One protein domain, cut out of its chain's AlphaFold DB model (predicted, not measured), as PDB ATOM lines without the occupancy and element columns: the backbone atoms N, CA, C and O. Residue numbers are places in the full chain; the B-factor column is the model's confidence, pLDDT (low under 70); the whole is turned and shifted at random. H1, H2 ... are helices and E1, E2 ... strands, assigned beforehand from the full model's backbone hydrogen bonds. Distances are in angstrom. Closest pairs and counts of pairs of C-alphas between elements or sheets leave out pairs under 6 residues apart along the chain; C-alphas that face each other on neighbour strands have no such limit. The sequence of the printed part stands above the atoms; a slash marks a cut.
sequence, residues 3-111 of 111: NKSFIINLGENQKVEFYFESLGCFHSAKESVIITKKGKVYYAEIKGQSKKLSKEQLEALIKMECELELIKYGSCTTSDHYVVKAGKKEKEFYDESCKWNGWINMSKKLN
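Overview. This is residues 3 to 111 of the 111 residues of an uncharacterized protein of Flavobacterium bizetiae (UniProt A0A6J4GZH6). A twisted sheet of six strands makes a wall, with H1 packed on one face and H2 side by side with H1, grazing the sheet. The 109 printed residues hold six named strands and two named helices, in the order E1 E2 E3 E4 H1 E5 E6 H2. The sheet order is E4 E3 E2 E1 E5 E6, antiparallel throughout; the class is mixed, helices and strands. The whole is compact, with a radius of gyration of the C-alphas of 13.8 A, and elongated, spanning 43 by 27 by 24 A.

Along the chain. After residues 3 to 14, which have no named element, E1 runs from residue 15, C-alpha at (-12.795, -33.604, 28.265), to 23, 26.0 A. E2, residues 28 to 38, is 33.6 A long; E3 is residues 41 to 46, 16.5 A, and E4 49 to 52, 10.3 A. H1, residues 55 to 68, measures 20.1 A. E5 is residues 79 to 86, 23.2 A, and E6 89 to 95, 20.5 A. H2, residues 102 to 110, measures 12.6 A and ends at C-alpha 110, (-21.466, -30.828, 42.920).

Arrangement. E1 to E4 form a meander, each strand the antiparallel neighbour of the one before. Within hydrogen-bond range are N 20 and O 31 of E1 and E2, 2.9 A; N 43 and O 36 of E3 and E2, 2.9 A; N 44 and O 51 of E3 and E4, 2.9 A; N 19 and O 83 of E1 and E5, 2.8 A; and N 82 and O 93 of the hairpin E5 and E6, 2.8 A. H1 is on the sheet, two layers; its C-alpha 58 is 7.5 A from C-alpha 42 of E3, their closest pair. H1 and H2 touch, closest at the C-alphas of Ala 60 and Met 106, 5.5 A, at a shallow tilt of 11 degrees, opposite ways. H2 only grazes the sheet, with residues 103 to 110. Every O i to N i+4 pair is within hydrogen-bond range in H1, and 4 of 5 in H2.

Size, cuts and confidence. The C-alphas farthest apart, those of Cys 25 and Gly 39, are 43.9 A apart. The printed part has no cut, and no link is long. The mean pLDDT of the printed part is 88.5; residues 3, 72 to 73 and 77 are under 70.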
ATOM      1  N   ASN A   3     -21.125 -49.003  29.238       57.25
ATOM      2  CA  ASN A   3     -20.124 -48.906  28.156       57.25
ATOM      3  C   ASN A   3     -20.282 -47.704  27.197       57.25
ATOM      4  O   ASN A   3     -19.378 -47.461  26.402       57.25
ATOM      5  N   LYS A   4     -21.396 -46.958  27.235       72.19
ATOM      6  CA  LYS A   4     -21.630 -45.794  26.352       72.19
ATOM      7  C   LYS A   4     -21.387 -44.433  27.020       72.19
ATOM      8  O   LYS A   4     -21.529 -43.418  26.336       72.19
ATOM      9  N   SER A   5     -21.034 -44.413  28.308       87.00
ATOM     10  CA  SER A   5     -20.726 -43.179  29.042       87.00
ATOM     11  C   SER A   5     -19.412 -42.576  28.544       87.00
ATOM     12  O   SER A   5     -18.374 -43.240  28.521       87.00
ATOM     13  N   PHE A   6     -19.444 -41.309  28.151       93.12
ATOM     14  CA  PHE A   6     -18.268 -40.524  27.821       93.12
ATOM     15  C   PHE A   6     -17.400 -40.265  29.054       93.12
ATOM     16  O   PHE A   6     -16.179 -40.271  28.925       93.12
ATOM     17  N   ILE A   7     -17.988 -40.113  30.249       92.38
ATOM     18  CA  ILE A   7     -17.219 -39.911  31.490       92.38
ATOM     19  C   ILE A   7     -16.389 -41.155  31.837       92.38
ATOM     20  O   ILE A   7     -15.206 -41.050  32.171       92.38
ATOM     21  N   ILE A   8     -16.987 -42.346  31.761       90.56
ATOM     22  CA  ILE A   8     -16.291 -43.598  32.099       90.56
ATOM     23  C   ILE A   8     -15.165 -43.880  31.102       90.56
ATOM     24  O   ILE A   8     -14.066 -44.259  31.502       90.56
ATOM     25  N   ASN A   9     -15.425 -43.640  29.817       90.19
ATOM     26  CA  ASN A   9     -14.463 -43.857  28.738       90.19
ATOM     27  C   ASN A   9     -13.464 -42.700  28.562       90.19
ATOM     28  O   ASN A   9     -12.724 -42.679  27.578       90.19
ATOM     29  N   LEU A  10     -13.435 -41.738  29.490       89.88
ATOM     30  CA  LEU A  10     -12.569 -40.572  29.390       89.88
ATOM     31  C   LEU A  10     -11.093 -40.967  29.536       89.88
ATOM     32  O   LEU A  10     -10.679 -41.531  30.559       89.88
ATOM     33  N   GLY A  11     -10.307 -40.666  28.503       88.56
ATOM     34  CA  GLY A  11      -8.853 -40.800  28.499       88.56
ATOM     35  C   GLY A  11      -8.138 -39.619  29.163       88.56
ATOM     36  O   GLY A  11      -8.750 -38.615  29.525       88.56
ATOM     37  N   GLU A  12      -6.816 -39.734  29.302       87.00
ATOM     38  CA  GLU A  12      -5.969 -38.643  29.806       87.00
ATOM     39  C   GLU A  12      -6.084 -37.398  28.922       87.00
ATOM     40  O   GLU A  12      -6.070 -37.495  27.694       87.00
ATOM     41  N   ASN A  13      -6.179 -36.225  29.555       79.94
ATOM     42  CA  ASN A  13      -6.304 -34.914  28.898       79.94
ATOM     43  C   ASN A  13      -7.522 -34.757  27.968       79.94
ATOM     44  O   ASN A  13      -7.655 -33.737  27.292       79.94
ATOM     45  N   GLN A  14      -8.428 -35.733  27.938       91.25
ATOM     46  CA  GLN A  14      -9.710 -35.597  27.268       91.25
ATOM     47  C   GLN A  14     -10.713 -34.909  28.192       91.25
ATOM     48  O   GLN A  14     -10.607 -34.958  29.422       91.25
ATOM     49  N   LYS A  15     -11.705 -34.274  27.571       94.88
ATOM     50  CA  LYS A  15     -12.795 -33.604  28.265       94.88
ATOM     51  C   LYS A  15     -14.148 -34.093  27.776       94.88
ATOM     52  O   LYS A  15     -14.311 -34.380  26.588       94.88
ATOM     53  N   VAL A  16     -15.089 -34.161  28.709       96.12
ATOM     54  CA  VAL A  16     -16.519 -34.257  28.418       96.12
ATOM     55  C   VAL A  16     -17.158 -32.954  28.844       96.12
ATOM     56  O   VAL A  16     -16.954 -32.511  29.971       96.12
ATOM     57  N   GLU A  17     -17.919 -32.344  27.959       96.06
ATOM     58  CA  GLU A  17     -18.624 -31.102  28.228       96.06
ATOM     59  C   GLU A  17     -20.112 -31.399  28.277       96.06
ATOM     60  O   GLU A  17     -20.677 -31.929  27.322       96.06
ATOM     61  N   PHE A  18     -20.727 -31.071  29.404       95.75
ATOM     62  CA  PHE A  18     -22.166 -31.083  29.569       95.75
ATOM     63  C   PHE A  18     -22.661 -29.651  29.463       95.75
ATOM     64  O   PHE A  18     -22.214 -28.786  30.217       95.75
ATOM     65  N   TYR A  19     -23.592 -29.421  28.551       94.81
ATOM     66  CA  TYR A  19     -24.331 -28.177  28.426       94.81
ATOM     67  C   TYR A  19     -25.792 -28.433  28.753       94.81
ATOM     68  O   TYR A  19     -26.359 -29.444  28.337       94.81
ATOM     69  N   PHE A  20     -26.378 -27.498  29.487       93.12
ATOM     70  CA  PHE A  20     -27.783 -27.496  29.843       93.12
ATOM     71  C   PHE A  20     -28.386 -26.138  29.530       93.12
ATOM     72  O   PHE A  20     -27.853 -25.099  29.929       93.12
ATOM     73  N   GLU A  21     -29.513 -26.167  28.839       91.94
ATOM     74  CA  GLU A  21     -30.346 -25.011  28.575       91.94
ATOM     75  C   GLU A  21     -31.788 -25.359  28.940       91.94
ATOM     76  O   GLU A  21     -32.348 -26.309  28.409       91.94
ATOM     77  N   SER A  22     -32.391 -24.589  29.840       88.19
ATOM     78  CA  SER A  22     -33.820 -24.688  30.145       88.19
ATOM     79  C   SER A  22     -34.527 -23.476  29.572       88.19
ATOM     80  O   SER A  22     -34.134 -22.341  29.870       88.19
ATOM     81  N   LEU A  23     -35.562 -23.706  28.766       85.69
ATOM     82  CA  LEU A  23     -36.384 -22.663  28.168       85.69
ATOM     83  C   LEU A  23     -37.838 -22.849  28.595       85.69
ATOM     84  O   LEU A  23     -38.489 -23.827  28.233       85.69
ATOM     85  N   GLY A  24     -38.352 -21.882  29.350       79.75
ATOM     86  CA  GLY A  24     -39.773 -21.746  29.657       79.75
ATOM     87  C   GLY A  24     -40.311 -20.400  29.173       79.75
ATOM     88  O   GLY A  24     -39.551 -19.506  28.800       79.75
ATOM     89  N   CYS A  25     -41.632 -20.208  29.225       73.19
ATOM     90  CA  CYS A  25     -42.266 -18.960  28.771       73.19
ATOM     91  C   CYS A  25     -41.789 -17.700  29.521       73.19
ATOM     92  O   CYS A  25     -41.851 -16.607  28.963       73.19
ATOM     93  N   PHE A  26     -41.329 -17.838  30.770       78.75
ATOM     94  CA  PHE A  26     -40.951 -16.711  31.639       78.75
ATOM     95  C   PHE A  26     -39.556 -16.841  32.267       78.75
ATOM     96  O   PHE A  26     -39.179 -16.015  33.095       78.75
ATOM     97  N   HIS A  27     -38.783 -17.871  31.909       75.75
ATOM     98  CA  HIS A  27     -37.434 -18.072  32.435       75.75
ATOM     99  C   HIS A  27     -36.534 -18.762  31.411       75.75
ATOM    100  O   HIS A  27     -36.980 -19.607  30.636       75.75
ATOM    101  N   SER A  28     -35.243 -18.441  31.464       84.25
ATOM    102  CA  SER A  28     -34.204 -19.205  30.785       84.25
ATOM    103  C   SER A  28     -33.013 -19.415  31.711       84.25
ATOM    104  O   SER A  28     -32.666 -18.545  32.514       84.25
ATOM    105  N   ALA A  29     -32.402 -20.591  31.627       87.38
ATOM    106  CA  ALA A  29     -31.188 -20.923  32.360       87.38
ATOM    107  C   ALA A  29     -30.198 -21.592  31.413       87.38
ATOM    108  O   ALA A  29     -30.595 -22.407  30.584       87.38
ATOM    109  N   LYS A  30     -28.915 -21.239  31.535       92.12
ATOM    110  CA  LYS A  30     -27.814 -21.845  30.780       92.12
ATOM    111  C   LYS A  30     -26.685 -22.180  31.726       92.12
ATOM    112  O   LYS A  30     -26.183 -21.301  32.428       92.12
ATOM    113  N   GLU A  31     -26.271 -23.434  31.726       92.88
ATOM    114  CA  GLU A  31     -25.186 -23.916  32.567       92.88
ATOM    115  C   GLU A  31     -24.301 -24.893  31.797       92.88
ATOM    116  O   GLU A  31     -24.718 -25.524  30.824       92.88
ATOM    117  N   SER A  32     -23.052 -25.012  32.238       94.50
ATOM    118  CA  SER A  32     -22.132 -26.002  31.705       94.50
ATOM    119  C   SER A  32     -21.225 -26.567  32.786       94.50
ATOM    120  O   SER A  32     -20.893 -25.902  33.774       94.50
ATOM    121  N   VAL A  33     -20.828 -27.820  32.580       95.44
ATOM    122  CA  VAL A  33     -19.867 -28.534  33.414       95.44
ATOM    123  C   VAL A  33     -18.877 -29.240  32.499       95.44
ATOM    124  O   VAL A  33     -19.271 -30.021  31.633       95.44
ATOM    125  N   ILE A  34     -17.585 -28.991  32.702       96.44
ATOM    126  CA  ILE A  34     -16.515 -29.660  31.954       96.44
ATOM    127  C   ILE A  34     -15.851 -30.683  32.862       96.44
ATOM    128  O   ILE A  34     -15.301 -30.337  33.906       96.44
ATOM    129  N   ILE A  35     -15.876 -31.947  32.461       96.56
ATOM    130  CA  ILE A  35     -15.238 -33.044  33.177       96.56
ATOM    131  C   ILE A  35     -13.918 -33.376  32.504       96.56
ATOM    132  O   ILE A  35     -13.877 -33.640  31.305       96.56
ATOM    133  N   THR A  36     -12.841 -33.406  33.283       95.50
ATOM    134  CA  THR A  36     -11.518 -33.855  32.832       95.50
ATOM    135  C   THR A  36     -10.993 -34.961  33.730       95.50
ATOM    136  O   THR A  36     -11.370 -35.074  34.900       95.50
ATOM    137  N   LYS A  37     -10.095 -35.780  33.183       93.69
ATOM    138  CA  LYS A  37      -9.389 -36.824  33.921       93.69
ATOM    139  C   LYS A  37      -7.888 -36.560  33.884       93.69
ATOM    140  O   LYS A  37      -7.333 -36.300  32.817       93.69
ATOM    141  N   LYS A  38      -7.260 -36.622  35.060       91.69
ATOM    142  CA  LYS A  38      -5.803 -36.578  35.240       91.69
ATOM    143  C   LYS A  38      -5.399 -37.772  36.101       91.69
ATOM    144  O   LYS A  38      -5.691 -37.817  37.302       91.69
ATOM    145  N   GLY A  39      -4.774 -38.772  35.496       89.12
ATOM    146  CA  GLY A  39      -4.515 -40.058  36.133       89.12
ATOM    147  C   GLY A  39      -5.812 -40.767  36.543       89.12
ATOM    148  O   GLY A  39      -6.732 -40.996  35.760       89.12
ATOM    149  N   LYS A  40      -5.910 -41.115  37.830       89.50
ATOM    150  CA  LYS A  40      -7.105 -41.760  38.410       89.50
ATOM    151  C   LYS A  40      -8.119 -40.766  38.985       89.50
ATOM    152  O   LYS A  40      -9.091 -41.185  39.607       89.50
ATOM    153  N   VAL A  41      -7.878 -39.466  38.832       93.06
ATOM    154  CA  VAL A  41      -8.677 -38.414  39.463       93.06
ATOM    155  C   VAL A  41      -9.479 -37.662  38.410       93.06
ATOM    156  O   VAL A  41      -8.947 -37.259  37.376       93.06
ATOM    157  N   TYR A  42     -10.758 -37.459  38.707       95.25
ATOM    158  CA  TYR A  42     -11.670 -36.673  37.889       95.25
ATOM    159  C   TYR A  42     -11.838 -35.276  38.480       95.25
ATOM    160  O   TYR A  42     -11.869 -35.101  39.703       95.25
ATOM    161  N   TYR A  43     -11.965 -34.293  37.601       95.88
ATOM    162  CA  TYR A  43     -12.176 -32.896  37.946       95.88
ATOM    163  C   TYR A  43     -13.391 -32.369  37.197       95.88
ATOM    164  O   TYR A  43     -13.585 -32.717  36.033       95.88
ATOM    165  N   ALA A  44     -14.171 -31.517  37.854       96.19
ATOM    166  CA  ALA A  44     -15.229 -30.741  37.224       96.19
ATOM    167  C   ALA A  44     -14.848 -29.264  37.225       96.19
ATOM    168  O   ALA A  44     -14.464 -28.726  38.263       96.19
ATOM    169  N   GLU A  45     -14.983 -28.618  36.077       95.50
ATOM    170  CA  GLU A  45     -14.922 -27.172  35.935       95.50
ATOM    171  C   GLU A  45     -16.335 -26.619  35.777       95.50
ATOM    172  O   GLU A  45     -17.080 -27.031  34.886       95.50
ATOM    173  N   ILE A  46     -16.707 -25.708  36.674       91.62
ATOM    174  CA  ILE A  46     -18.029 -25.083  36.727       91.62
ATOM    175  C   ILE A  46     -17.802 -23.588  36.894       91.62
ATOM    176  O   ILE A  46     -17.146 -23.170  37.849       91.62
ATOM    177  N   LYS A  47     -18.323 -22.774  35.968       88.69
ATOM    178  CA  LYS A  47     -18.145 -21.308  35.986       88.69
ATOM    179  C   LYS A  47     -16.663 -20.894  36.136       88.69
ATOM    180  O   LYS A  47     -16.342 -19.986  36.898       88.69
ATOM    181  N   GLY A  48     -15.760 -21.604  35.452       88.44
ATOM    182  CA  GLY A  48     -14.309 -21.362  35.470       88.44
ATOM    183  C   GLY A  48     -13.566 -21.862  36.716       88.44
ATOM    184  O   GLY A  48     -12.350 -21.713  36.799       88.44
ATOM    185  N   GLN A  49     -14.258 -22.463  37.688       91.50
ATOM    186  CA  GLN A  49     -13.630 -23.033  38.880       91.50
ATOM    187  C   GLN A  49     -13.500 -24.545  38.746       91.50
ATOM    188  O   GLN A  49     -14.498 -25.245  38.568       91.50
ATOM    189  N   SER A  50     -12.272 -25.051  38.867       93.50
ATOM    190  CA  SER A  50     -11.987 -26.485  38.833       93.50
ATOM    191  C   SER A  50     -11.962 -27.073  40.240       93.50
ATOM    192  O   SER A  50     -11.261 -26.574  41.121       93.50
ATOM    193  N   LYS A  51     -12.686 -28.173  40.444       94.81
ATOM    194  CA  LYS A  51     -12.656 -28.954  41.684       94.81
ATOM    195  C   LYS A  51     -12.434 -30.427  41.406       94.81
ATOM    196  O   LYS A  51     -12.902 -30.969  40.404       94.81
ATOM    197  N   LYS A  52     -11.742 -31.090  42.329       96.31
ATOM    198  CA  LYS A  52     -11.635 -32.548  42.347       96.31
ATOM    199  C   LYS A  52     -12.994 -33.148  42.700       96.31
ATOM    200  O   LYS A  52     -13.615 -32.715  43.665       96.31
ATOM    201  N   LEU A  53     -13.413 -34.161  41.951       96.38
ATOM    202  CA  LEU A  53     -14.648 -34.885  42.221       96.38
ATOM    203  C   LEU A  53     -14.432 -35.970  43.274       96.38
ATOM    204  O   LEU A  53     -13.470 -36.745  43.208       96.38
ATOM    205  N   SER A  54     -15.355 -36.046  44.231       96.25
ATOM    206  CA  SER A  54     -15.515 -37.231  45.069       96.25
ATOM    207  C   SER A  54     -16.113 -38.386  44.255       96.25
ATOM    208  O   SER A  54     -16.647 -38.194  43.159       96.25
ATOM    209  N   LYS A  55     -16.052 -39.603  44.805       94.38
ATOM    210  CA  LYS A  55     -16.682 -40.778  44.188       94.38
ATOM    211  C   LYS A  55     -18.187 -40.562  43.978       94.38
ATOM    212  O   LYS A  55     -18.682 -40.815  42.889       94.38
ATOM    213  N   GLU A  56     -18.880 -40.028  44.980       94.56
ATOM    214  CA  GLU A  56     -20.325 -39.771  44.914       94.56
ATOM    215  C   GLU A  56     -20.686 -38.720  43.858       94.56
ATOM    216  O   GLU A  56     -21.681 -38.858  43.150       94.56
ATOM    217  N   GLN A  57     -19.865 -37.675  43.721       95.88
ATOM    218  CA  GLN A  57     -20.071 -36.641  42.705       95.88
ATOM    219  C   GLN A  57     -19.863 -37.192  41.294       95.88
ATOM    220  O   GLN A  57     -20.645 -36.901  40.389       95.88
ATOM    221  N   LEU A  58     -18.829 -38.016  41.113       95.06
ATOM    222  CA  LEU A  58     -18.577 -38.704  39.853       95.06
ATOM    223  C   LEU A  58     -19.727 -39.658  39.498       95.06
ATOM    224  O   LEU A  58     -20.182 -39.674  38.357       95.06
ATOM    225  N   GLU A  59     -20.234 -40.418  40.467       94.44
ATOM    226  CA  GLU A  59     -21.381 -41.308  40.274       94.44
ATOM    227  C   GLU A  59     -22.660 -40.537  39.925       94.44
ATOM    228  O   GLU A  59     -23.407 -40.979  39.054       94.44
ATOM    229  N   ALA A  60     -22.896 -39.367  40.530       94.56
ATOM    230  CA  ALA A  60     -24.035 -38.512  40.193       94.56
ATOM    231  C   ALA A  60     -23.974 -38.013  38.739       94.56
ATOM    232  O   ALA A  60     -24.985 -38.047  38.037       94.56
ATOM    233  N   LEU A  61     -22.789 -37.611  38.272       94.44
ATOM    234  CA  LEU A  61     -22.557 -37.212  36.881       94.44
ATOM    235  C   LEU A  61     -22.772 -38.377  35.902       94.44
ATOM    236  O   LEU A  61     -23.499 -38.236  34.923       94.44
ATOM    237  N   ILE A  62     -22.186 -39.544  36.185       93.94
ATOM    238  CA  ILE A  62     -22.343 -40.751  35.353       93.94
ATOM    239  C   ILE A  62     -23.810 -41.190  35.300       93.94
ATOM    240  O   ILE A  62     -24.307 -41.577  34.242       93.94
ATOM    241  N   LYS A  63     -24.506 -41.142  36.440       92.94
ATOM    242  CA  LYS A  63     -25.925 -41.483  36.530       92.94
ATOM    243  C   LYS A  63     -26.759 -40.550  35.661       92.94
ATOM    244  O   LYS A  63     -27.544 -41.045  34.864       92.94
ATOM    245  N   MET A  64     -26.549 -39.238  35.772       93.19
ATOM    246  CA  MET A  64     -27.248 -38.250  34.950       93.19
ATOM    247  C   MET A  64     -26.996 -38.487  33.454       93.19
ATOM    248  O   MET A  64     -27.946 -38.513  32.679       93.19
ATOM    249  N   GLU A  65     -25.748 -38.751  33.052       92.75
ATOM    250  CA  GLU A  65     -25.415 -39.097  31.665       92.75
ATOM    251  C   GLU A  65     -26.153 -40.356  31.180       92.75
ATOM    252  O   GLU A  65     -26.653 -40.392  30.059       92.75
ATOM    253  N   CYS A  66     -26.242 -41.394  32.014       91.25
ATOM    254  CA  CYS A  66     -26.965 -42.616  31.660       91.25
ATOM    255  C   CYS A  66     -28.483 -42.403  31.602       91.25
ATOM    256  O   CYS A  66     -29.149 -43.034  30.788       91.25
ATOM    257  N   GLU A  67     -29.032 -41.555  32.471       90.56
ATOM    258  CA  GLU A  67     -30.461 -41.243  32.504       90.56
ATOM    259  C   GLU A  67     -30.904 -40.418  31.291       90.56
ATOM    260  O   GLU A  67     -32.014 -40.647  30.816       90.56
ATOM    261  N   LEU A  68     -30.041 -39.550  30.742       89.50
ATOM    262  CA  LEU A  68     -30.316 -38.818  29.494       89.50
ATOM    263  C   LEU A  68     -30.748 -39.753  28.354       89.50
ATOM    264  O   LEU A  68     -31.682 -39.456  27.618       89.50
ATOM    265  N   GLU A  69     -30.116 -40.924  28.250       87.56
ATOM    266  CA  GLU A  69     -30.413 -41.938  27.226       87.56
ATOM    267  C   GLU A  69     -31.807 -42.575  27.384       87.56
ATOM    268  O   GLU A  69     -32.261 -43.306  26.504       87.56
ATOM    269  N   LEU A  70     -32.474 -42.349  28.519       85.19
ATOM    270  CA  LEU A  70     -33.787 -42.902  28.852       85.19
ATOM    271  C   LEU A  70     -34.896 -41.845  28.848       85.19
ATOM    272  O   LEU A  70     -36.059 -42.194  29.084       85.19
ATOM    273  N   ILE A  71     -34.552 -40.578  28.605       84.38
ATOM    274  CA  ILE A  71     -35.527 -39.492  28.551       84.38
ATOM    275  C   ILE A  71     -36.502 -39.751  27.416       84.38
ATOM    276  O   ILE A  71     -36.149 -40.209  26.328       84.38
ATOM    277  N   LYS A  72     -37.767 -39.464  27.704       69.19
ATOM    278  CA  LYS A  72     -38.851 -39.540  26.739       69.19
ATOM    279  C   LYS A  72     -39.391 -38.143  26.503       69.19
ATOM    280  O   LYS A  72     -39.550 -37.376  27.449       69.19
ATOM    281  N   TYR A  73     -39.747 -37.881  25.254       69.12
ATOM    282  CA  TYR A  73     -40.495 -36.691  24.876       69.12
ATOM    283  C   TYR A  73     -41.825 -36.608  25.644       69.12
ATOM    284  O   TYR A  73     -42.475 -37.628  25.905       69.12
ATOM    285  N   GLY A  74     -42.200 -35.388  26.025       70.75
ATOM    286  CA  GLY A  74     -43.411 -35.066  26.778       70.75
ATOM    287  C   GLY A  74     -44.230 -33.973  26.091       70.75
ATOM    288  O   GLY A  74     -44.135 -33.794  24.885       70.75
ATOM    289  N   SER A  75     -45.080 -33.279  26.848       71.62
ATOM    290  CA  SER A  75     -45.958 -32.212  26.337       71.62
ATOM    291  C   SER A  75     -45.949 -30.971  27.236       71.62
ATOM    292  O   SER A  75     -46.953 -30.266  27.344       71.62
ATOM    293  N   CYS A  76     -44.863 -30.761  27.979       75.56
ATOM    294  CA  CYS A  76     -44.707 -29.620  28.867       75.56
ATOM    295  C   CYS A  76     -44.390 -28.348  28.070       75.56
ATOM    296  O   CYS A  76     -43.820 -28.397  26.985       75.56
ATOM    297  N   THR A  77     -44.740 -27.189  28.627       69.81
ATOM    298  CA  THR A  77     -44.414 -25.873  28.052       69.81
ATOM    299  C   THR A  77     -42.968 -25.444  28.299       69.81
ATOM    300  O   THR A  77     -42.527 -24.444  27.738       69.81
ATOM    301  N   THR A  78     -42.254 -26.160  29.168       76.75
ATOM    302  CA  THR A  78     -40.819 -25.993  29.395       76.75
ATOM    303  C   THR A  78     -40.092 -27.106  28.656       76.75
ATOM    304  O   THR A  78     -40.473 -28.273  28.780       76.75
ATOM    305  N   SER A  79     -39.063 -26.731  27.902       82.62
ATOM    306  CA  SER A  79     -38.184 -27.659  27.196       82.62
ATOM    307  C   SER A  79     -36.777 -27.522  27.761       82.62
ATOM    308  O   SER A  79     -36.207 -26.425  27.787       82.62
ATOM    309  N   ASP A  80     -36.249 -28.636  28.251       87.38
ATOM    310  CA  ASP A  80     -34.886 -28.750  28.738       87.38
ATOM    311  C   ASP A  80     -34.027 -29.418  27.662       87.38
ATOM    312  O   ASP A  80     -34.276 -30.550  27.248       87.38
ATOM    313  N   HIS A  81     -32.996 -28.713  27.214       91.06
ATOM    314  CA  HIS A  81     -32.058 -29.158  26.200       91.06
ATOM    315  C   HIS A  81     -30.704 -29.488  26.834       91.06
ATOM    316  O   HIS A  81     -30.121 -28.699  27.583       91.06
ATOM    317  N   TYR A  82     -30.192 -30.670  26.503       92.56
ATOM    318  CA  TYR A  82     -28.933 -31.195  27.005       92.56
ATOM    319  C   TYR A  82     -28.015 -31.563  25.856       92.56
ATOM    320  O   TYR A  82     -28.396 -32.325  24.970       92.56
ATOM    321  N   VAL A  83     -26.766 -31.118  25.940       94.19
ATOM    322  CA  VAL A  83     -25.726 -31.497  24.987       94.19
ATOM    323  C   VAL A  83     -24.547 -32.087  25.737       94.19
ATOM    324  O   VAL A  83     -23.991 -31.451  26.633       94.19
ATOM    325  N   VAL A  84     -24.139 -33.297  25.357       94.56
ATOM    326  CA  VAL A  84     -22.949 -33.956  25.901       94.56
ATOM    327  C   VAL A  84     -21.914 -34.118  24.794       94.56
ATOM    328  O   VAL A  84     -22.107 -34.912  23.870       94.56
ATOM    329  N   LYS A  85     -20.800 -33.386  24.887       94.44
ATOM    330  CA  LYS A  85     -19.708 -33.411  23.902       94.44
ATOM    331  C   LYS A  85     -18.484 -34.127  24.454       94.44
ATOM    332  O   LYS A  85     -18.062 -33.870  25.575       94.44
ATOM    333  N   ALA A  86     -17.869 -34.985  23.649       92.69
ATOM    334  CA  ALA A  86     -16.607 -35.654  23.945       92.69
ATOM    335  C   ALA A  86     -15.708 -35.648  22.699       92.69
ATOM    336  O   ALA A  86     -15.820 -36.492  21.800       92.69
ATOM    337  N   GLY A  87     -14.805 -34.667  22.624       88.56
ATOM    338  CA  GLY A  87     -13.968 -34.441  21.444       88.56
ATOM    339  C   GLY A  87     -14.812 -34.099  20.213       88.56
ATOM    340  O   GLY A  87     -15.451 -33.057  20.179       88.56
ATOM    341  N   LYS A  88     -14.810 -34.976  19.198       88.38
ATOM    342  CA  LYS A  88     -15.621 -34.824  17.971       88.38
ATOM    343  C   LYS A  88     -17.007 -35.481  18.054       88.38
ATOM    344  O   LYS A  88     -17.745 -35.444  17.077       88.38
ATOM    345  N   LYS A  89     -17.321 -36.164  19.159       90.94
ATOM    346  CA  LYS A  89     -18.613 -36.831  19.364       90.94
ATOM    347  C   LYS A  89     -19.521 -35.931  20.183       90.94
ATOM    348  O   LYS A  89     -19.064 -35.309  21.135       90.94
ATOM    349  N   GLU A  90     -20.798 -35.936  19.847       93.31
ATOM    350  CA  GLU A  90     -21.828 -35.150  20.515       93.31
ATOM    351  C   GLU A  90     -23.109 -35.973  20.591       93.31
ATOM    352  O   GLU A  90     -23.378 -36.795  19.710       93.31
ATOM    353  N   LYS A  91     -23.854 -35.795  21.678       91.81
ATOM    354  CA  LYS A  91     -25.205 -36.319  21.853       91.81
ATOM    355  C   LYS A  91     -26.088 -35.182  22.339       91.81
ATOM    356  O   LYS A  91     -25.691 -34.468  23.260       91.81
ATOM    357  N   GLU A  92     -27.264 -35.063  21.746       93.06
ATOM    358  CA  GLU A  92     -28.276 -34.080  22.118       93.06
ATOM    359  C   GLU A  92     -29.508 -34.799  22.663       93.06
ATOM    360  O   GLU A  92     -29.899 -35.852  22.150       93.06
ATOM    361  N   PHE A  93     -30.109 -34.231  23.704       90.50
ATOM    362  CA  PHE A  93     -31.306 -34.758  24.345       90.50
ATOM    363  C   PHE A  93     -32.252 -33.617  24.696       90.50
ATOM    364  O   PHE A  93     -31.810 -32.538  25.087       90.50
ATOM    365  N   TYR A  94     -33.548 -33.892  24.607       88.06
ATOM    366  CA  TYR A  94     -34.606 -32.942  24.926       88.06
ATOM    367  C   TYR A  94     -35.553 -33.589  25.941       88.06
ATOM    368  O   TYR A  94     -36.083 -34.671  25.679       88.06
ATOM    369  N   ASP A  95     -35.746 -32.952  27.097       83.94
ATOM    370  CA  ASP A  95     -36.800 -33.299  28.050       83.94
ATOM    371  C   ASP A  95     -37.918 -32.259  27.993       83.94
ATOM    372  O   ASP A  95     -37.747 -31.095  28.340       83.94
ATOM    373  N   GLU A  96     -39.096 -32.717  27.590       81.25
ATOM    374  CA  GLU A  96     -40.335 -31.933  27.585       81.25
ATOM    375  C   GLU A  96     -41.360 -32.557  28.540       81.25
ATOM    376  O   GLU A  96     -42.564 -32.324  28.443       81.25
ATOM    377  N   SER A  97     -40.920 -33.435  29.446       78.69
ATOM    378  CA  SER A  97     -41.802 -34.105  30.399       78.69
ATOM    379  C   SER A  97     -42.006 -33.307  31.684       78.69
ATOM    380  O   SER A  97     -42.993 -33.555  32.381       78.69
ATOM    381  N   CYS A  98     -41.090 -32.386  32.016       74.06
ATOM    382  CA  CYS A  98     -41.020 -31.683  33.304       74.06
ATOM    383  C   CYS A  98     -40.966 -32.623  34.529       74.06
ATOM    384  O   CYS A  98     -41.240 -32.212  35.658       74.06
ATOM    385  N   LYS A  99     -40.648 -33.910  34.323       79.75
ATOM    386  CA  LYS A  99     -40.622 -34.940  35.376       79.75
ATOM    387  C   LYS A  99     -39.206 -35.335  35.758       79.75
ATOM    388  O   LYS A  99     -38.983 -35.769  36.892       79.75
ATOM    389  N   TRP A 100     -38.257 -35.218  34.835       86.56
ATOM    390  CA  TRP A 100     -36.889 -35.638  35.075       86.56
ATOM    391  C   TRP A 100     -36.035 -34.457  35.541       86.56
ATOM    392  O   TRP A 100     -35.751 -33.524  34.811       86.56
ATOM    393  N   ASN A 101     -35.595 -34.508  36.798       84.75
ATOM    394  CA  ASN A 101     -34.806 -33.442  37.428       84.75
ATOM    395  C   ASN A 101     -33.302 -33.767  37.443       84.75
ATOM    396  O   ASN A 101     -32.609 -33.489  38.428       84.75
ATOM    397  N   GLY A 102     -32.796 -34.420  36.392       87.12
ATOM    398  CA  GLY A 102     -31.435 -34.964  36.356       87.12
ATOM    399  C   GLY A 102     -30.357 -33.914  36.613       87.12
ATOM    400  O   GLY A 102     -29.523 -34.098  37.503       87.12
ATOM    401  N   TRP A 103     -30.423 -32.781  35.905       88.81
ATOM    402  CA  TRP A 103     -29.474 -31.674  36.074       88.81
ATOM    403  C   TRP A 103     -29.471 -31.120  37.493       88.81
ATOM    404  O   TRP A 103     -28.429 -31.045  38.133       88.81
ATOM    405  N   ILE A 104     -30.651 -30.795  38.023       88.81
ATOM    406  CA  ILE A 104     -30.801 -30.209  39.360       88.81
ATOM    407  C   ILE A 104     -30.235 -31.153  40.428       88.81
ATOM    408  O   ILE A 104     -29.523 -30.718  41.337       88.81
ATOM    409  N   ASN A 105     -30.531 -32.450  40.326       91.19
ATOM    410  CA  ASN A 105     -30.049 -33.454  41.272       91.19
ATOM    411  C   ASN A 105     -28.523 -33.602  41.225       91.19
ATOM    412  O   ASN A 105     -27.882 -33.696  42.274       91.19
ATOM    413  N   MET A 106     -27.946 -33.592  40.024       93.12
ATOM    414  CA  MET A 106     -26.504 -33.668  39.799       93.12
ATOM    415  C   MET A 106     -25.790 -32.401  40.306       93.12
ATOM    416  O   MET A 106     -24.854 -32.501  41.104       93.12
ATOM    417  N   SER A 107     -26.291 -31.208  39.971       89.62
ATOM    418  CA  SER A 107     -25.716 -29.925  40.396       89.62
ATOM    419  C   SER A 107     -25.734 -29.741  41.917       89.62
ATOM    420  O   SER A 107     -24.761 -29.249  42.488       89.62
ATOM    421  N   LYS A 108     -26.778 -30.219  42.611       91.81
ATOM    422  CA  LYS A 108     -26.832 -30.230  44.087       91.81
ATOM    423  C   LYS A 108     -25.722 -31.059  44.733       91.81
ATOM    424  O   LYS A 108     -25.319 -30.741  45.843       91.81
ATOM    425  N   LYS A 109     -25.259 -32.131  44.080       91.88
ATOM    426  CA  LYS A 109     -24.148 -32.960  44.579       91.88
ATOM    427  C   LYS A 109     -22.792 -32.327  44.312       91.88
ATOM    428  O   LYS A 109     -21.837 -32.600  45.036       91.88
ATOM    429  N   LEU A 110     -22.695 -31.523  43.259       85.75
ATOM    430  CA  LEU A 110     -21.466 -30.828  42.920       85.75
ATOM    431  C   LEU A 110     -21.200 -29.660  43.872       85.75
ATOM    432  O   LEU A 110     -20.034 -29.456  44.194       85.75
ATOM    433  N   ASN A 111     -22.213 -28.901  44.286       75.88
ATOM    434  CA  ASN A 111     -22.039 -27.749  45.182       75.88
ATOM    435  C   ASN A 111     -21.513 -28.107  46.574       75.88
ATOM    436  O   ASN A 111     -21.914 -29.161  47.113       75.88
TER     437      ASN A 111